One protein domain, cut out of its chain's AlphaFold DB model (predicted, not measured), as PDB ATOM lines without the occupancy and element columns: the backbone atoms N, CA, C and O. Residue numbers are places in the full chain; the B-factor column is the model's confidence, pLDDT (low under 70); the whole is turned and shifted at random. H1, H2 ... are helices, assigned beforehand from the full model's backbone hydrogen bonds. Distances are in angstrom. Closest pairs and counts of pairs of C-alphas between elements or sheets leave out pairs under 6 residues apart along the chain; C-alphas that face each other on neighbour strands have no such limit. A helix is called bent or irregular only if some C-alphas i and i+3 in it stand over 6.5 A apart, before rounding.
ATOM      1  N   THR A 351     109.996  74.159  87.561       65.88
ATOM      2  CA  THR A 351     110.790  73.087  86.949       65.88
ATOM      3  C   THR A 351     112.158  73.554  86.451       65.88
ATOM      4  O   THR A 351     113.146  72.842  86.627       65.88
ATOM      5  N   ASP A 352     112.244  74.762  85.897       71.56
ATOM      6  CA  ASP A 352     113.486  75.333  85.375       71.56
ATOM      7  C   ASP A 352     114.433  75.675  86.529       71.56
ATOM      8  O   ASP A 352     115.607  75.309  86.494       71.56
ATOM      9  N   LEU A 353     113.915  76.276  87.607       76.06
ATOM     10  CA  LEU A 353     114.698  76.588  88.810       76.06
ATOM     11  C   LEU A 353     115.243  75.328  89.495       76.06
ATOM     12  O   LEU A 353     116.399  75.307  89.918       76.06
ATOM     13  N   LEU A 354     114.443  74.260  89.572       78.62
ATOM     14  CA  LEU A 354     114.896  72.981  90.120       78.62
ATOM     15  C   LEU A 354     115.993  72.346  89.246       78.62
ATOM     16  O   LEU A 354     116.998  71.880  89.781       78.62
ATOM     17  N   SER A 355     115.867  72.423  87.916       75.19
ATOM     18  CA  SER A 355     116.895  71.926  86.988       75.19
ATOM     19  C   SER A 355     118.224  72.696  87.095       75.19
ATOM     20  O   SER A 355     119.305  72.107  87.002       75.19
ATOM     21  N   MET A 356     118.166  74.006  87.370       81.00
ATOM     22  CA  MET A 356     119.356  74.822  87.627       81.00
ATOM     23  C   MET A 356     120.032  74.417  88.944       81.00
ATOM     24  O   MET A 356     121.253  74.280  88.988       81.00
ATOM     25  N   LEU A 357     119.266  74.122  90.002       81.88
ATOM     26  CA  LEU A 357     119.818  73.602  91.261       81.88
ATOM     27  C   LEU A 357     120.457  72.212  91.107       81.88
ATOM     28  O   LEU A 357     121.384  71.882  91.849       81.88
ATOM     29  N   ASP A 358     120.007  71.391  90.155       81.75
ATOM     30  CA  ASP A 358     120.668  70.125  89.799       81.75
ATOM     31  C   ASP A 358     122.005  70.338  89.077       81.75
ATOM     32  O   ASP A 358     122.924  69.527  89.217       81.75
ATOM     33  N   ALA A 359     122.161  71.432  88.326       76.81
ATOM     34  CA  ALA A 359     123.455  71.813  87.761       76.81
ATOM     35  C   ALA A 359     124.446  72.243  88.857       76.81
ATOM     36  O   ALA A 359     125.589  71.787  88.846       76.81
ATOM     37  N   VAL A 360     123.992  73.015  89.852       79.62
ATOM     38  CA  VAL A 360     124.822  73.406  91.007       79.62
ATOM     39  C   VAL A 360     125.234  72.180  91.833       79.62
ATOM     40  O   VAL A 360     126.402  72.039  92.192       79.62
ATOM     41  N   GLN A 361     124.318  71.233  92.070       82.75
ATOM     42  CA  GLN A 361     124.637  69.989  92.781       82.75
ATOM     43  C   GLN A 361     125.685  69.145  92.038       82.75
ATOM     44  O   GLN A 361     126.575  68.567  92.663       82.75
ATOM     45  N   ARG A 362     125.622  69.086  90.700       78.81
ATOM     46  CA  ARG A 362     126.646  68.414  89.883       78.81
ATOM     47  C   ARG A 362     128.005  69.107  89.980       78.81
ATOM     48  O   ARG A 362     129.011  68.411  90.092       78.81
ATOM     49  N   ALA A 363     128.036  70.439  89.994       77.38
ATOM     50  CA  ALA A 363     129.269  71.207  90.163       77.38
ATOM     51  C   ALA A 363     129.911  70.977  91.544       77.38
ATOM     52  O   ALA A 363     131.115  70.748  91.629       77.38
ATOM     53  N   ILE A 364     129.109  70.936  92.615       78.25
ATOM     54  CA  ILE A 364     129.583  70.571  93.962       78.25
ATOM     55  C   ILE A 364     130.121  69.138  93.976       78.25
ATOM     56  O   ILE A 364     131.177  68.877  94.550       78.25
ATOM     57  N   ASN A 365     129.436  68.208  93.306       79.31
ATOM     58  CA  ASN A 365     129.857  66.812  93.277       79.31
ATOM     59  C   ASN A 365     131.181  66.592  92.539       79.31
ATOM     60  O   ASN A 365     131.964  65.740  92.963       79.31
ATOM     61  N   ALA A 366     131.424  67.366  91.480       75.19
ATOM     62  CA  ALA A 366     132.649  67.344  90.689       75.19
ATOM     63  C   ALA A 366     133.824  68.090  91.353       75.19
ATOM     64  O   ALA A 366     134.959  67.973  90.892       75.19
ATOM     65  N   CYS A 367     133.582  68.842  92.432       74.31
ATOM     66  CA  CYS A 367     134.627  69.567  93.144       74.31
ATOM     67  C   CYS A 367     135.491  68.600  93.971       74.31
ATOM     68  O   CYS A 367     135.078  68.102  95.019       74.31
ATOM     69  N   THR A 368     136.709  68.338  93.497       70.38
ATOM     70  CA  THR A 368     137.673  67.429  94.144       70.38
ATOM     71  C   THR A 368     138.327  68.027  95.392       70.38
ATOM     72  O   THR A 368     138.777  67.287  96.262       70.38
ATOM     73  N   GLU A 369     138.340  69.357  95.513       68.62
ATOM     74  CA  GLU A 369     138.926  70.091  96.643       68.62
ATOM     75  C   GLU A 369     137.994  70.195  97.863       68.62
ATOM     76  O   GLU A 369     138.449  70.494  98.965       68.62
ATOM     77  N   ALA A 370     136.704  69.886  97.689       67.44
ATOM     78  CA  ALA A 370     135.737  69.696  98.766       67.44
ATOM     79  C   ALA A 370     135.265  68.227  98.763       67.44
ATOM     80  O   ALA A 370     134.173  67.917  98.269       67.44
ATOM     81  N   PRO A 371     136.086  67.286  99.272       70.44
ATOM     82  CA  PRO A 371     135.768  65.865  99.220       70.44
ATOM     83  C   PRO A 371     134.468  65.544  99.967       70.44
ATOM     84  O   PRO A 371     134.040  66.275 100.871       70.44
ATOM     85  N   ALA A 372     133.831  64.441  99.568       64.56
ATOM     86  CA  ALA A 372     132.588  63.964 100.165       64.56
ATOM     87  C   ALA A 372     132.738  63.817 101.691       64.56
ATOM     88  O   ALA A 372     133.680  63.186 102.169       64.56
ATOM     89  N   GLY A 373     131.828  64.435 102.450       63.00
ATOM     90  CA  GLY A 373     131.862  64.453 103.918       63.00
ATOM     91  C   GLY A 373     132.670  65.591 104.554       63.00
ATOM     92  O   GLY A 373     132.676  65.713 105.776       63.00
ATOM     93  N   SER A 374     133.321  66.460 103.770       79.12
ATOM     94  CA  SER A 374     133.917  67.692 104.308       79.12
ATOM     95  C   SER A 374     132.836  68.644 104.836       79.12
ATOM     96  O   SER A 374     131.754  68.754 104.258       79.12
ATOM     97  N   ALA A 375     133.134  69.382 105.913       76.31
ATOM     98  CA  ALA A 375     132.191  70.336 106.510       76.31
ATOM     99  C   ALA A 375     131.684  71.377 105.494       76.31
ATOM    100  O   ALA A 375     130.529  71.790 105.533       76.31
ATOM    101  N   GLN A 376     132.540  71.757 104.544       75.50
ATOM    102  CA  GLN A 376     132.233  72.719 103.492       75.50
ATOM    103  C   GLN A 376     131.273  72.145 102.445       75.50
ATOM    104  O   GLN A 376     130.309  72.811 102.075       75.50
ATOM    105  N   ARG A 377     131.465  70.887 102.027       78.81
ATOM    106  CA  ARG A 377     130.538  70.204 101.117       78.81
ATOM    107  C   ARG A 377     129.198  69.893 101.772       78.81
ATOM    108  O   ARG A 377     128.171  70.154 101.161       78.81
ATOM    109  N   LEU A 378     129.200  69.437 103.024       79.31
ATOM    110  CA  LEU A 378     127.971  69.200 103.789       79.31
ATOM    111  C   LEU A 378     127.160  70.488 103.980       79.31
ATOM    112  O   LEU A 378     125.936  70.460 103.886       79.31
ATOM    113  N   LYS A 379     127.835  71.626 104.191       81.75
ATOM    114  CA  LYS A 379     127.184  72.939 104.243       81.75
ATOM    115  C   LYS A 379     126.540  73.304 102.900       81.75
ATOM    116  O   LYS A 379     125.372  73.672 102.882       81.75
ATOM    117  N   MET A 380     127.260  73.148 101.784       82.69
ATOM    118  CA  MET A 380     126.721  73.435 100.445       82.69
ATOM    119  C   MET A 380     125.549  72.510 100.071       82.69
ATOM    120  O   MET A 380     124.539  72.961  99.540       82.69
ATOM    121  N   GLU A 381     125.640  71.218 100.379       83.56
ATOM    122  CA  GLU A 381     124.555  70.257 100.142       83.56
ATOM    123  C   GLU A 381     123.328  70.559 101.023       83.56
ATOM    124  O   GLU A 381     122.192  70.474 100.551       83.56
ATOM    125  N   GLY A 382     123.544  70.983 102.274       81.88
ATOM    126  CA  GLY A 382     122.488  71.440 103.177       81.88
ATOM    127  C   GLY A 382     121.768  72.691 102.667       81.88
ATOM    128  O   GLY A 382     120.543  72.678 102.545       81.88
ATOM    129  N   ASP A 383     122.524  73.728 102.292       85.81
ATOM    130  CA  ASP A 383     121.982  74.983 101.757       85.81
ATOM    131  C   ASP A 383     121.203  74.747 100.445       85.81
ATOM    132  O   ASP A 383     120.129  75.318 100.245       85.81
ATOM    133  N   LEU A 384     121.683  73.861  99.560       85.06
ATOM    134  CA  LEU A 384     120.954  73.477  98.342       85.06
ATOM    135  C   LEU A 384     119.661  72.713  98.630       85.06
ATOM    136  O   LEU A 384     118.655  72.941  97.953       85.06
ATOM    137  N   SER A 385     119.683  71.792  99.593       86.38
ATOM    138  CA  SER A 385     118.503  71.018  99.982       86.38
ATOM    139  C   SER A 385     117.411  71.926 100.552       86.38
ATOM    140  O   SER A 385     116.256  71.841 100.140       86.38
ATOM    141  N   GLU A 386     117.787  72.875 101.413       85.06
ATOM    142  CA  GLU A 386     116.855  73.832 102.017       85.06
ATOM    143  C   GLU A 386     116.195  74.731 100.957       85.06
ATOM    144  O   GLU A 386     114.978  74.929 100.980       85.06
ATOM    145  N   ILE A 387     116.952  75.184  99.948       85.69
ATOM    146  CA  ILE A 387     116.383  75.922  98.810       85.69
ATOM    147  C   ILE A 387     115.395  75.042  98.033       85.69
ATOM    148  O   ILE A 387     114.299  75.497  97.712       85.69
ATOM    149  N   ARG A 388     115.742  73.783  97.733       85.44
ATOM    150  CA  ARG A 388     114.855  72.871  96.987       85.44
ATOM    151  C   ARG A 388     113.533  72.646  97.709       85.44
ATOM    152  O   ARG A 388     112.494  72.678  97.057       85.44
ATOM    153  N   GLU A 389     113.560  72.438  99.021       83.75
ATOM    154  CA  GLU A 389     112.340  72.226  99.804       83.75
ATOM    155  C   GLU A 389     111.450  73.472  99.807       83.75
ATOM    156  O   GLU A 389     110.259  73.370  99.515       83.75
ATOM    157  N   VAL A 390     112.030  74.663  99.990       82.56
ATOM    158  CA  VAL A 390     111.275  75.923  99.899       82.56
ATOM    159  C   VAL A 390     110.688  76.134  98.501       82.56
ATOM    160  O   VAL A 390     109.560  76.597  98.372       82.56
ATOM    161  N   LEU A 391     111.416  75.785  97.436       79.31
ATOM    162  CA  LEU A 391     110.906  75.924  96.070       79.31
ATOM    163  C   LEU A 391     109.786  74.930  95.746       79.31
ATOM    164  O   LEU A 391     108.899  75.277  94.968       79.31
ATOM    165  N   LYS A 392     109.810  73.722  96.322       78.56
ATOM    166  CA  LYS A 392     108.738  72.726  96.161       78.56
ATOM    167  C   LYS A 392     107.448  73.143  96.861       78.56
ATOM    168  O   LYS A 392     106.372  72.754  96.415       78.56
ATOM    169  N   THR A 393     107.538  73.921  97.938       70.38
ATOM    170  CA  THR A 393     106.360  74.546  98.539       70.38
ATOM    171  C   THR A 393     105.926  75.743  97.690       70.38
ATOM    172  O   THR A 393     106.735  76.611  97.379       70.38
ATOM    173  N   GLU A 394     104.645  75.846  97.322       61.69
ATOM    174  CA  GLU A 394     104.124  77.027  96.603       61.69
ATOM    175  C   GLU A 394     104.124  78.314  97.466       61.69
ATOM    176  O   GLU A 394     103.722  79.382  97.005       61.69
ATOM    177  N   ASP A 395     104.611  78.248  98.711       71.06
ATOM    178  CA  ASP A 395     104.699  79.377  99.633       71.06
ATOM    179  C   ASP A 395     105.878  80.316  99.310       71.06
ATOM    180  O   ASP A 395     107.028  80.116  99.715       71.06
ATOM    181  N   ARG A 396     105.557  81.409  98.609       76.19
ATOM    182  CA  ARG A 396     106.479  82.492  98.229       76.19
ATOM    183  C   ARG A 396     106.513  83.650  99.231       76.19
ATOM    184  O   ARG A 396     106.669  84.807  98.840       76.19
ATOM    185  N   SER A 397     106.392  83.360 100.521       79.94
ATOM    186  CA  SER A 397     106.421  84.376 101.576       79.94
ATOM    187  C   SER A 397     107.793  85.051 101.767       79.94
ATOM    188  O   SER A 397     108.862  84.476 101.559       79.94
ATOM    189  N   LYS A 398     107.789  86.301 102.243       75.44
ATOM    190  CA  LYS A 398     109.002  87.078 102.562       75.44
ATOM    191  C   LYS A 398     109.998  86.376 103.517       75.44
ATOM    192  O   LYS A 398     111.203  86.540 103.306       75.44
ATOM    193  N   PRO A 399     109.578  85.617 104.553       81.56
ATOM    194  CA  PRO A 399     110.492  84.796 105.355       81.56
ATOM    195  C   PRO A 399     111.229  83.740 104.525       81.56
ATOM    196  O   PRO A 399     112.449  83.625 104.646       81.56
ATOM    197  N   ASN A 400     110.526  83.054 103.619       80.75
ATOM    198  CA  ASN A 400     111.115  82.059 102.723       80.75
ATOM    199  C   ASN A 400     112.076  82.707 101.712       80.75
ATOM    200  O   ASN A 400     113.143  82.166 101.442       80.75
ATOM    201  N   ALA A 401     111.770  83.915 101.223       82.75
ATOM    202  CA  ALA A 401     112.677  84.673 100.356       82.75
ATOM    203  C   ALA A 401     113.997  85.031 101.070       82.75
ATOM    204  O   ALA A 401     115.079  84.914 100.492       82.75
ATOM    205  N   LYS A 402     113.925  85.433 102.349       84.19
ATOM    206  CA  LYS A 402     115.113  85.694 103.182       84.19
ATOM    207  C   LYS A 402     115.924  84.428 103.431       84.19
ATOM    208  O   LYS A 402     117.152  84.488 103.387       84.19
ATOM    209  N   LEU A 403     115.244  83.311 103.685       83.94
ATOM    210  CA  LEU A 403     115.876  82.013 103.885       83.94
ATOM    211  C   LEU A 403     116.653  81.585 102.634       83.94
ATOM    212  O   LEU A 403     117.855  81.359 102.715       83.94
ATOM    213  N   VAL A 404     116.003  81.603 101.467       86.00
ATOM    214  CA  VAL A 404     116.625  81.242 100.183       86.00
ATOM    215  C   VAL A 404     117.804  82.156  99.850       86.00
ATOM    216  O   VAL A 404     118.849  81.670  99.425       86.00
ATOM    217  N   LYS A 405     117.690  83.469 100.099       88.19
ATOM    218  CA  LYS A 405     118.809  84.403  99.900       88.19
ATOM    219  C   LYS A 405     120.000  84.042 100.790       88.19
ATOM    220  O   LYS A 405     121.121  83.981 100.301       88.19
ATOM    221  N   ARG A 406     119.756  83.766 102.076       90.25
ATOM    222  CA  ARG A 406     120.798  83.369 103.033       90.25
ATOM    223  C   ARG A 406     121.508  82.084 102.596       90.25
ATOM    224  O   ARG A 406     122.729  82.030 102.680       90.25
ATOM    225  N   CYS A 407     120.768  81.083 102.122       86.69
ATOM    226  CA  CYS A 407     121.339  79.823 101.638       86.69
ATOM    227  C   CYS A 407     122.165  80.028 100.357       86.69
ATOM    228  O   CYS A 407     123.248  79.468 100.228       86.69
ATOM    229  N   LEU A 408     121.716  80.881  99.427       87.19
ATOM    230  CA  LEU A 408     122.477  81.197  98.213       87.19
ATOM    231  C   LEU A 408     123.747  82.014  98.493       87.19
ATOM    232  O   LEU A 408     124.779  81.767  97.869       87.19
ATOM    233  N   ASP A 409     123.690  82.960  99.432       85.50
ATOM    234  CA  ASP A 409     124.874  83.686  99.910       85.50
ATOM    235  C   ASP A 409     125.844  82.709 100.608       85.50
ATOM    236  O   ASP A 409     127.034  82.679 100.302       85.50
ATOM    237  N   GLY A 410     125.322  81.813 101.457       80.69
ATOM    238  CA  GLY A 410     126.092  80.772 102.142       80.69
ATOM    239  C   GLY A 410     126.781  79.778 101.200       80.69
ATOM    240  O   GLY A 410     127.919  79.379 101.478       80.69
ATOM    241  N   LEU A 411     126.125  79.440 100.084       82.88
ATOM    242  CA  LEU A 411     126.658  78.641  98.978       82.88
ATOM    243  C   LEU A 411     127.777  79.365  98.238       82.88
ATOM    244  O   LEU A 411     128.820  78.772  97.971       82.88
ATOM    245  N   LYS A 412     127.580  80.650  97.927       85.25
ATOM    246  CA  LYS A 412     128.587  81.474  97.256       85.25
ATOM    247  C   LYS A 412     129.844  81.626  98.111       85.25
ATOM    248  O   LYS A 412     130.945  81.465  97.592       85.25
ATOM    249  N   ASP A 413     129.688  81.874  99.409       84.38
ATOM    250  CA  ASP A 413     130.810  82.018 100.340       84.38
ATOM    251  C   ASP A 413     131.560  80.694 100.531       84.38
ATOM    252  O   ASP A 413     132.791  80.654 100.511       84.38
ATOM    253  N   ALA A 414     130.825  79.583 100.668       78.50
ATOM    254  CA  ALA A 414     131.424  78.256 100.772       78.50
ATOM    255  C   ALA A 414     132.147  77.852  99.479       78.50
ATOM    256  O   ALA A 414     133.213  77.248  99.556       78.50
ATOM    257  N   ALA A 415     131.624  78.216  98.308       78.62
ATOM    258  CA  ALA A 415     132.296  77.996  97.034       78.62
ATOM    259  C   ALA A 415     133.537  78.894  96.877       78.62
ATOM    260  O   ALA A 415     134.597  78.410  96.496       78.62
ATOM    261  N   GLY A 416     133.452  80.179  97.232       76.81
ATOM    262  CA  GLY A 416     134.567  81.129  97.124       76.81
ATOM    263  C   GLY A 416     135.775  80.794  98.006       76.81
ATOM    264  O   GLY A 416     136.893  81.198  97.700       76.81
ATOM    265  N   ALA A 417     135.573  80.015  99.070       77.00
ATOM    266  CA  ALA A 417     136.642  79.516  99.930       77.00
ATOM    267  C   ALA A 417     137.382  78.278  99.368       77.00
ATOM    268  O   ALA A 417     138.271  77.753 100.038       77.00
ATOM    269  N   VAL A 418     137.043  77.805  98.159       76.62
ATOM    270  CA  VAL A 418     137.719  76.694  97.461       76.62
ATOM    271  C   VAL A 418     138.454  77.225  96.225       76.62
ATOM    272  O   VAL A 418     137.910  78.044  95.486       76.62
ATOM    273  N   LYS A 419     139.684  76.754  95.961       58.88
ATOM    274  CA  LYS A 419     140.595  77.316  94.939       58.88
ATOM    275  C   LYS A 419     140.062  77.164  93.505       58.88
ATOM    276  O   LYS A 419     140.454  77.932  92.635       58.88
ATOM    277  N   ASN A 420     139.123  76.239  93.294       63.53
ATOM    278  CA  ASN A 420     138.385  76.013  92.044       63.53
ATOM    279  C   ASN A 420     136.851  76.144  92.201       63.53
ATOM    280  O   ASN A 420     136.081  75.556  91.443       63.53
ATOM    281  N   GLY A 421     136.376  76.891  93.202       63.84
ATOM    282  CA  GLY A 421     134.942  77.071  93.447       63.84
ATOM    283  C   GLY A 421     134.242  78.079  92.528       63.84
ATOM    284  O   GLY A 421     133.020  78.215  92.601       63.84
ATOM    285  N   SER A 422     134.971  78.756  91.634       71.75
ATOM    286  CA  SER A 422     134.407  79.707  90.663       71.75
ATOM    287  C   SER A 422     133.343  79.066  89.769       71.75
ATOM    288  O   SER A 422     132.299  79.669  89.560       71.75
ATOM    289  N   THR A 423     133.523  77.807  89.359       73.06
ATOM    290  CA  THR A 423     132.536  77.051  88.566       73.06
ATOM    291  C   THR A 423     131.210  76.844  89.315       73.06
ATOM    292  O   THR A 423     130.130  76.840  88.722       73.06
ATOM    293  N   ILE A 424     131.257  76.704  90.645       74.75
ATOM    294  CA  ILE A 424     130.052  76.606  91.484       74.75
ATOM    295  C   ILE A 424     129.374  77.984  91.577       74.75
ATOM    296  O   ILE A 424     128.156  78.088  91.468       74.75
ATOM    297  N   VAL A 425     130.150  79.065  91.699       76.88
ATOM    298  CA  VAL A 425     129.623  80.442  91.707       76.88
ATOM    299  C   VAL A 425     129.002  80.829  90.357       76.88
ATOM    300  O   VAL A 425     127.933  81.441  90.314       76.88
ATOM    301  N   GLU A 426     129.614  80.428  89.246       76.00
ATOM    302  CA  GLU A 426     129.089  80.641  87.893       76.00
ATOM    303  C   GLU A 426     127.766  79.895  87.685       76.00
ATOM    304  O   GLU A 426     126.795  80.482  87.210       76.00
ATOM    305  N   THR A 427     127.670  78.640  88.140       77.06
ATOM    306  CA  THR A 427     126.426  77.850  88.055       77.06
ATOM    307  C   THR A 427     125.315  78.337  88.991       77.06
ATOM    308  O   THR A 427     124.141  78.077  88.724       77.06
ATOM    309  N   LEU A 428     125.640  79.100  90.042       78.56
ATOM    310  CA  LEU A 428     124.656  79.773  90.897       78.56
ATOM    311  C   LEU A 428     124.041  81.018  90.236       78.56
ATOM    312  O   LEU A 428     122.920  81.396  90.577       78.56
ATOM    313  N   THR A 429     124.733  81.661  89.293       79.94
ATOM    314  CA  THR A 429     124.296  82.939  88.695       79.94
ATOM    315  C   THR A 429     122.927  82.842  87.994       79.94
ATOM    316  O   THR A 429     122.061  83.678  88.273       79.94
ATOM    317  N   PRO A 430     122.639  81.805  87.183       76.69
ATOM    318  CA  PRO A 430     121.308  81.605  86.604       76.69
ATOM    319  C   PRO A 430     120.201  81.389  87.646       76.69
ATOM    320  O   PRO A 430     119.076  81.839  87.440       76.69
ATOM    321  N   VAL A 431     120.510  80.752  88.784       80.56
ATOM    322  CA  VAL A 431     119.548  80.535  89.882       80.56
ATOM    323  C   VAL A 431     119.160  81.871  90.521       80.56
ATOM    324  O   VAL A 431     117.977  82.128  90.749       80.56
ATOM    325  N   TRP A 432     120.138  82.749  90.763       82.19
ATOM    326  CA  TRP A 432     119.901  84.096  91.293       82.19
ATOM    327  C   TRP A 432     119.000  84.927  90.382       82.19
ATOM    328  O   TRP A 432     118.027  85.521  90.851       82.19
ATOM    329  N   GLU A 433     119.308  84.963  89.087       79.69
ATOM    330  CA  GLU A 433     118.527  85.727  88.112       79.69
ATOM    331  C   GLU A 433     117.132  85.132  87.909       79.69
ATOM    332  O   GLU A 433     116.142  85.865  87.846       79.69
ATOM    333  N   GLY A 434     117.015  83.802  87.903       77.81
ATOM    334  CA  GLY A 434     115.724  83.134  87.832       77.81
ATOM    335  C   GLY A 434     114.810  83.503  89.001       77.81
ATOM    336  O   GLY A 434     113.659  83.878  88.778       77.81
ATOM    337  N   LEU A 435     115.335  83.489  90.231       79.50
ATOM    338  CA  LEU A 435     114.571  83.839  91.433       79.50
ATOM    339  C   LEU A 435     114.215  85.326  91.506       79.50
ATOM    340  O   LEU A 435     113.112  85.657  91.936       79.50
ATOM    341  N   LYS A 436     115.092  86.233  91.056       80.75
ATOM    342  CA  LYS A 436     114.760  87.667  90.942       80.75
ATOM    343  C   LYS A 436     113.585  87.897  89.991       80.75
ATOM    344  O   LYS A 436     112.709  88.705  90.283       80.75
ATOM    345  N   ASN A 437     113.550  87.173  88.877       75.38
ATOM    346  CA  ASN A 437     112.515  87.340  87.861       75.38
ATOM    347  C   ASN A 437     111.182  86.686  88.251       75.38
ATOM    348  O   ASN A 437     110.126  87.159  87.835       75.38
ATOM    349  N   SER A 438     111.210  85.613  89.046       73.12
ATOM    350  CA  SER A 438     110.007  84.865  89.429       73.12
ATOM    351  C   SER A 438     109.464  85.201  90.823       73.12
ATOM    352  O   SER A 438     108.346  84.799  91.140       73.12
ATOM    353  N   TRP A 439     110.226  85.894  91.682       81.81
ATOM    354  CA  TRP A 439     109.857  86.135  93.083       81.81
ATOM    355  C   TRP A 439     110.116  87.593  93.519       81.81
ATOM    356  O   TRP A 439     111.234  87.945  93.897       81.81
ATOM    357  N   PRO A 440     109.074  88.450  93.549       78.38
ATOM    358  CA  PRO A 440     109.215  89.881  93.848       78.38
ATOM    359  C   PRO A 440     109.838  90.205  95.217       78.38
ATOM    360  O   PRO A 440     110.698  91.079  95.306       78.38
ATOM    361  N   ASP A 441     109.460  89.484  96.281       78.19
ATOM    362  CA  ASP A 441     110.050  89.672  97.618       78.19
ATOM    363  C   ASP A 441     111.541  89.306  97.650       78.19
ATOM    364  O   ASP A 441     112.327  89.956  98.338       78.19
ATOM    365  N   PHE A 442     111.952  88.297  96.878       80.94
ATOM    366  CA  PHE A 442     113.362  87.952  96.709       80.94
ATOM    367  C   PHE A 442     114.098  89.039  95.916       80.94
ATOM    368  O   PHE A 442     115.150  89.505  96.347       80.94
ATOM    369  N   ALA A 443     113.516  89.525  94.815       81.19
ATOM    370  CA  ALA A 443     114.075  90.622  94.025       81.19
ATOM    371  C   ALA A 443     114.306  91.889  94.867       81.19
ATOM    372  O   ALA A 443     115.372  92.504  94.779       81.19
ATOM    373  N   ALA A 444     113.357  92.237  95.742       80.50
ATOM    374  CA  ALA A 444     113.474  93.364  96.666       80.50
ATOM    375  C   ALA A 444     114.622  93.187  97.680       80.50
ATOM    376  O   ALA A 444     115.298  94.153  98.028       80.50
ATOM    377  N   LEU A 445     114.888  91.956  98.130       79.38
ATOM    378  CA  LEU A 445     115.992  91.663  99.052       79.38
ATOM    379  C   LEU A 445     117.374  91.726  98.386       79.38
ATOM    380  O   LEU A 445     118.352  92.013  99.074       79.38
ATOM    381  N   VAL A 446     117.473  91.451  97.082       78.00
ATOM    382  CA  VAL A 446     118.750  91.498  96.343       78.00
ATOM    383  C   VAL A 446     119.053  92.892  95.795       78.00
ATOM    384  O   VAL A 446     120.213  93.280  95.698       78.00
ATOM    385  N   THR A 447     118.021  93.667  95.466       72.25
ATOM    386  CA  THR A 447     118.162  95.057  94.997       72.25
ATOM    387  C   THR A 447     118.249  96.065  96.147       72.25
ATOM    388  O   THR A 447     118.865  97.117  95.996       72.25
ATOM    389  N   GLY A 448     117.698  95.736  97.322       53.81
ATOM    390  CA  GLY A 448     117.700  96.589  98.514       53.81
ATOM    391  C   GLY A 448     118.982  96.569  99.361       53.81
ATOM    392  O   GLY A 448     119.098  97.372 100.282       53.81
ATOM    393  N   SER A 449     119.968  95.710  99.079       45.38
ATOM    394  CA  SER A 449     121.225  95.641  99.855       45.38
ATOM    395  C   SER A 449     122.252  96.741  99.525       45.38
ATOM    396  O   SER A 449     123.377  96.683 100.010       45.38
TER     397      SER A 449
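This is residues 351 to 449 of the 454 residues of an uncharacterized protein of Candidatus Accumulibacter sp. BA-92 (UniProt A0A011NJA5). Four helices, H1 to H4, stand side by side as a four-cornered up-and-down bundle, each running against the one before it in the chain. The short fifth helix, H5, turns off steeply after H4 and packs on the first part of H3. The printed part has 99 residues with five named helices, H1 to H5 in chain order, and no named strand; the class is all helix. It is compact, with a radius of gyration of the C-alphas of 13.0 A and spans of 36 by 26 by 21 A.

Find C-alpha 398 at (109.002, 87.078, 102.562); from there H3, the longest helix, runs 26.8 A to residue 416. H2, residues 375 to 392, covers 25.7 A, and H4, residues 422 to 438, 25.0 A. H4 is irregular, but only just: C-alphas 427 and 430 are 6.51 A apart. H1, residues 351 to 366, starts at C-alpha (110.790, 73.087, 86.949) and covers 22.9 A. H5, residues 440 to 449, covers 14.6 A and ends at C-alpha (121.225, 95.641, 99.855).

Start at H3, which with H4 is a hub, each touching three helices. H3 touches H2 in a hairpin, closest at C-alphas 383 and 407, 4.9 A. Residues 408 to 416 of H3 touch H4, closest at C-alphas 412 and 425, 5.7 A, at a shallow tilt of 16 degrees, opposite ways. H1 touches H4, closest at C-alphas 360 and 427, 5.6 A, and H2, closest at C-alphas 354 and 388, 6.9 A. H2 and H4 are apart; H1 and H3 only just, at 8.5 A. Residues 398 to 405 of H3 touch H5, closest at C-alphas 401 and 442, 5.0 A, at a steep tilt of 53 degrees. H4 and H5 touch only at the corner. Every O i to N i+4 pair is within hydrogen-bond range in H1, H2 and H3; H4 has 11 of 13 and H5 5 of 6.

The farthest C-alphas, of Glu 394 and Lys 419, are 36.5 A apart. The printed part has no cut and no long link. Look for pLDDT under 70 at residues 351, 369 to 370, 372 to 373, 394, 419 to 421 and 448 to 449.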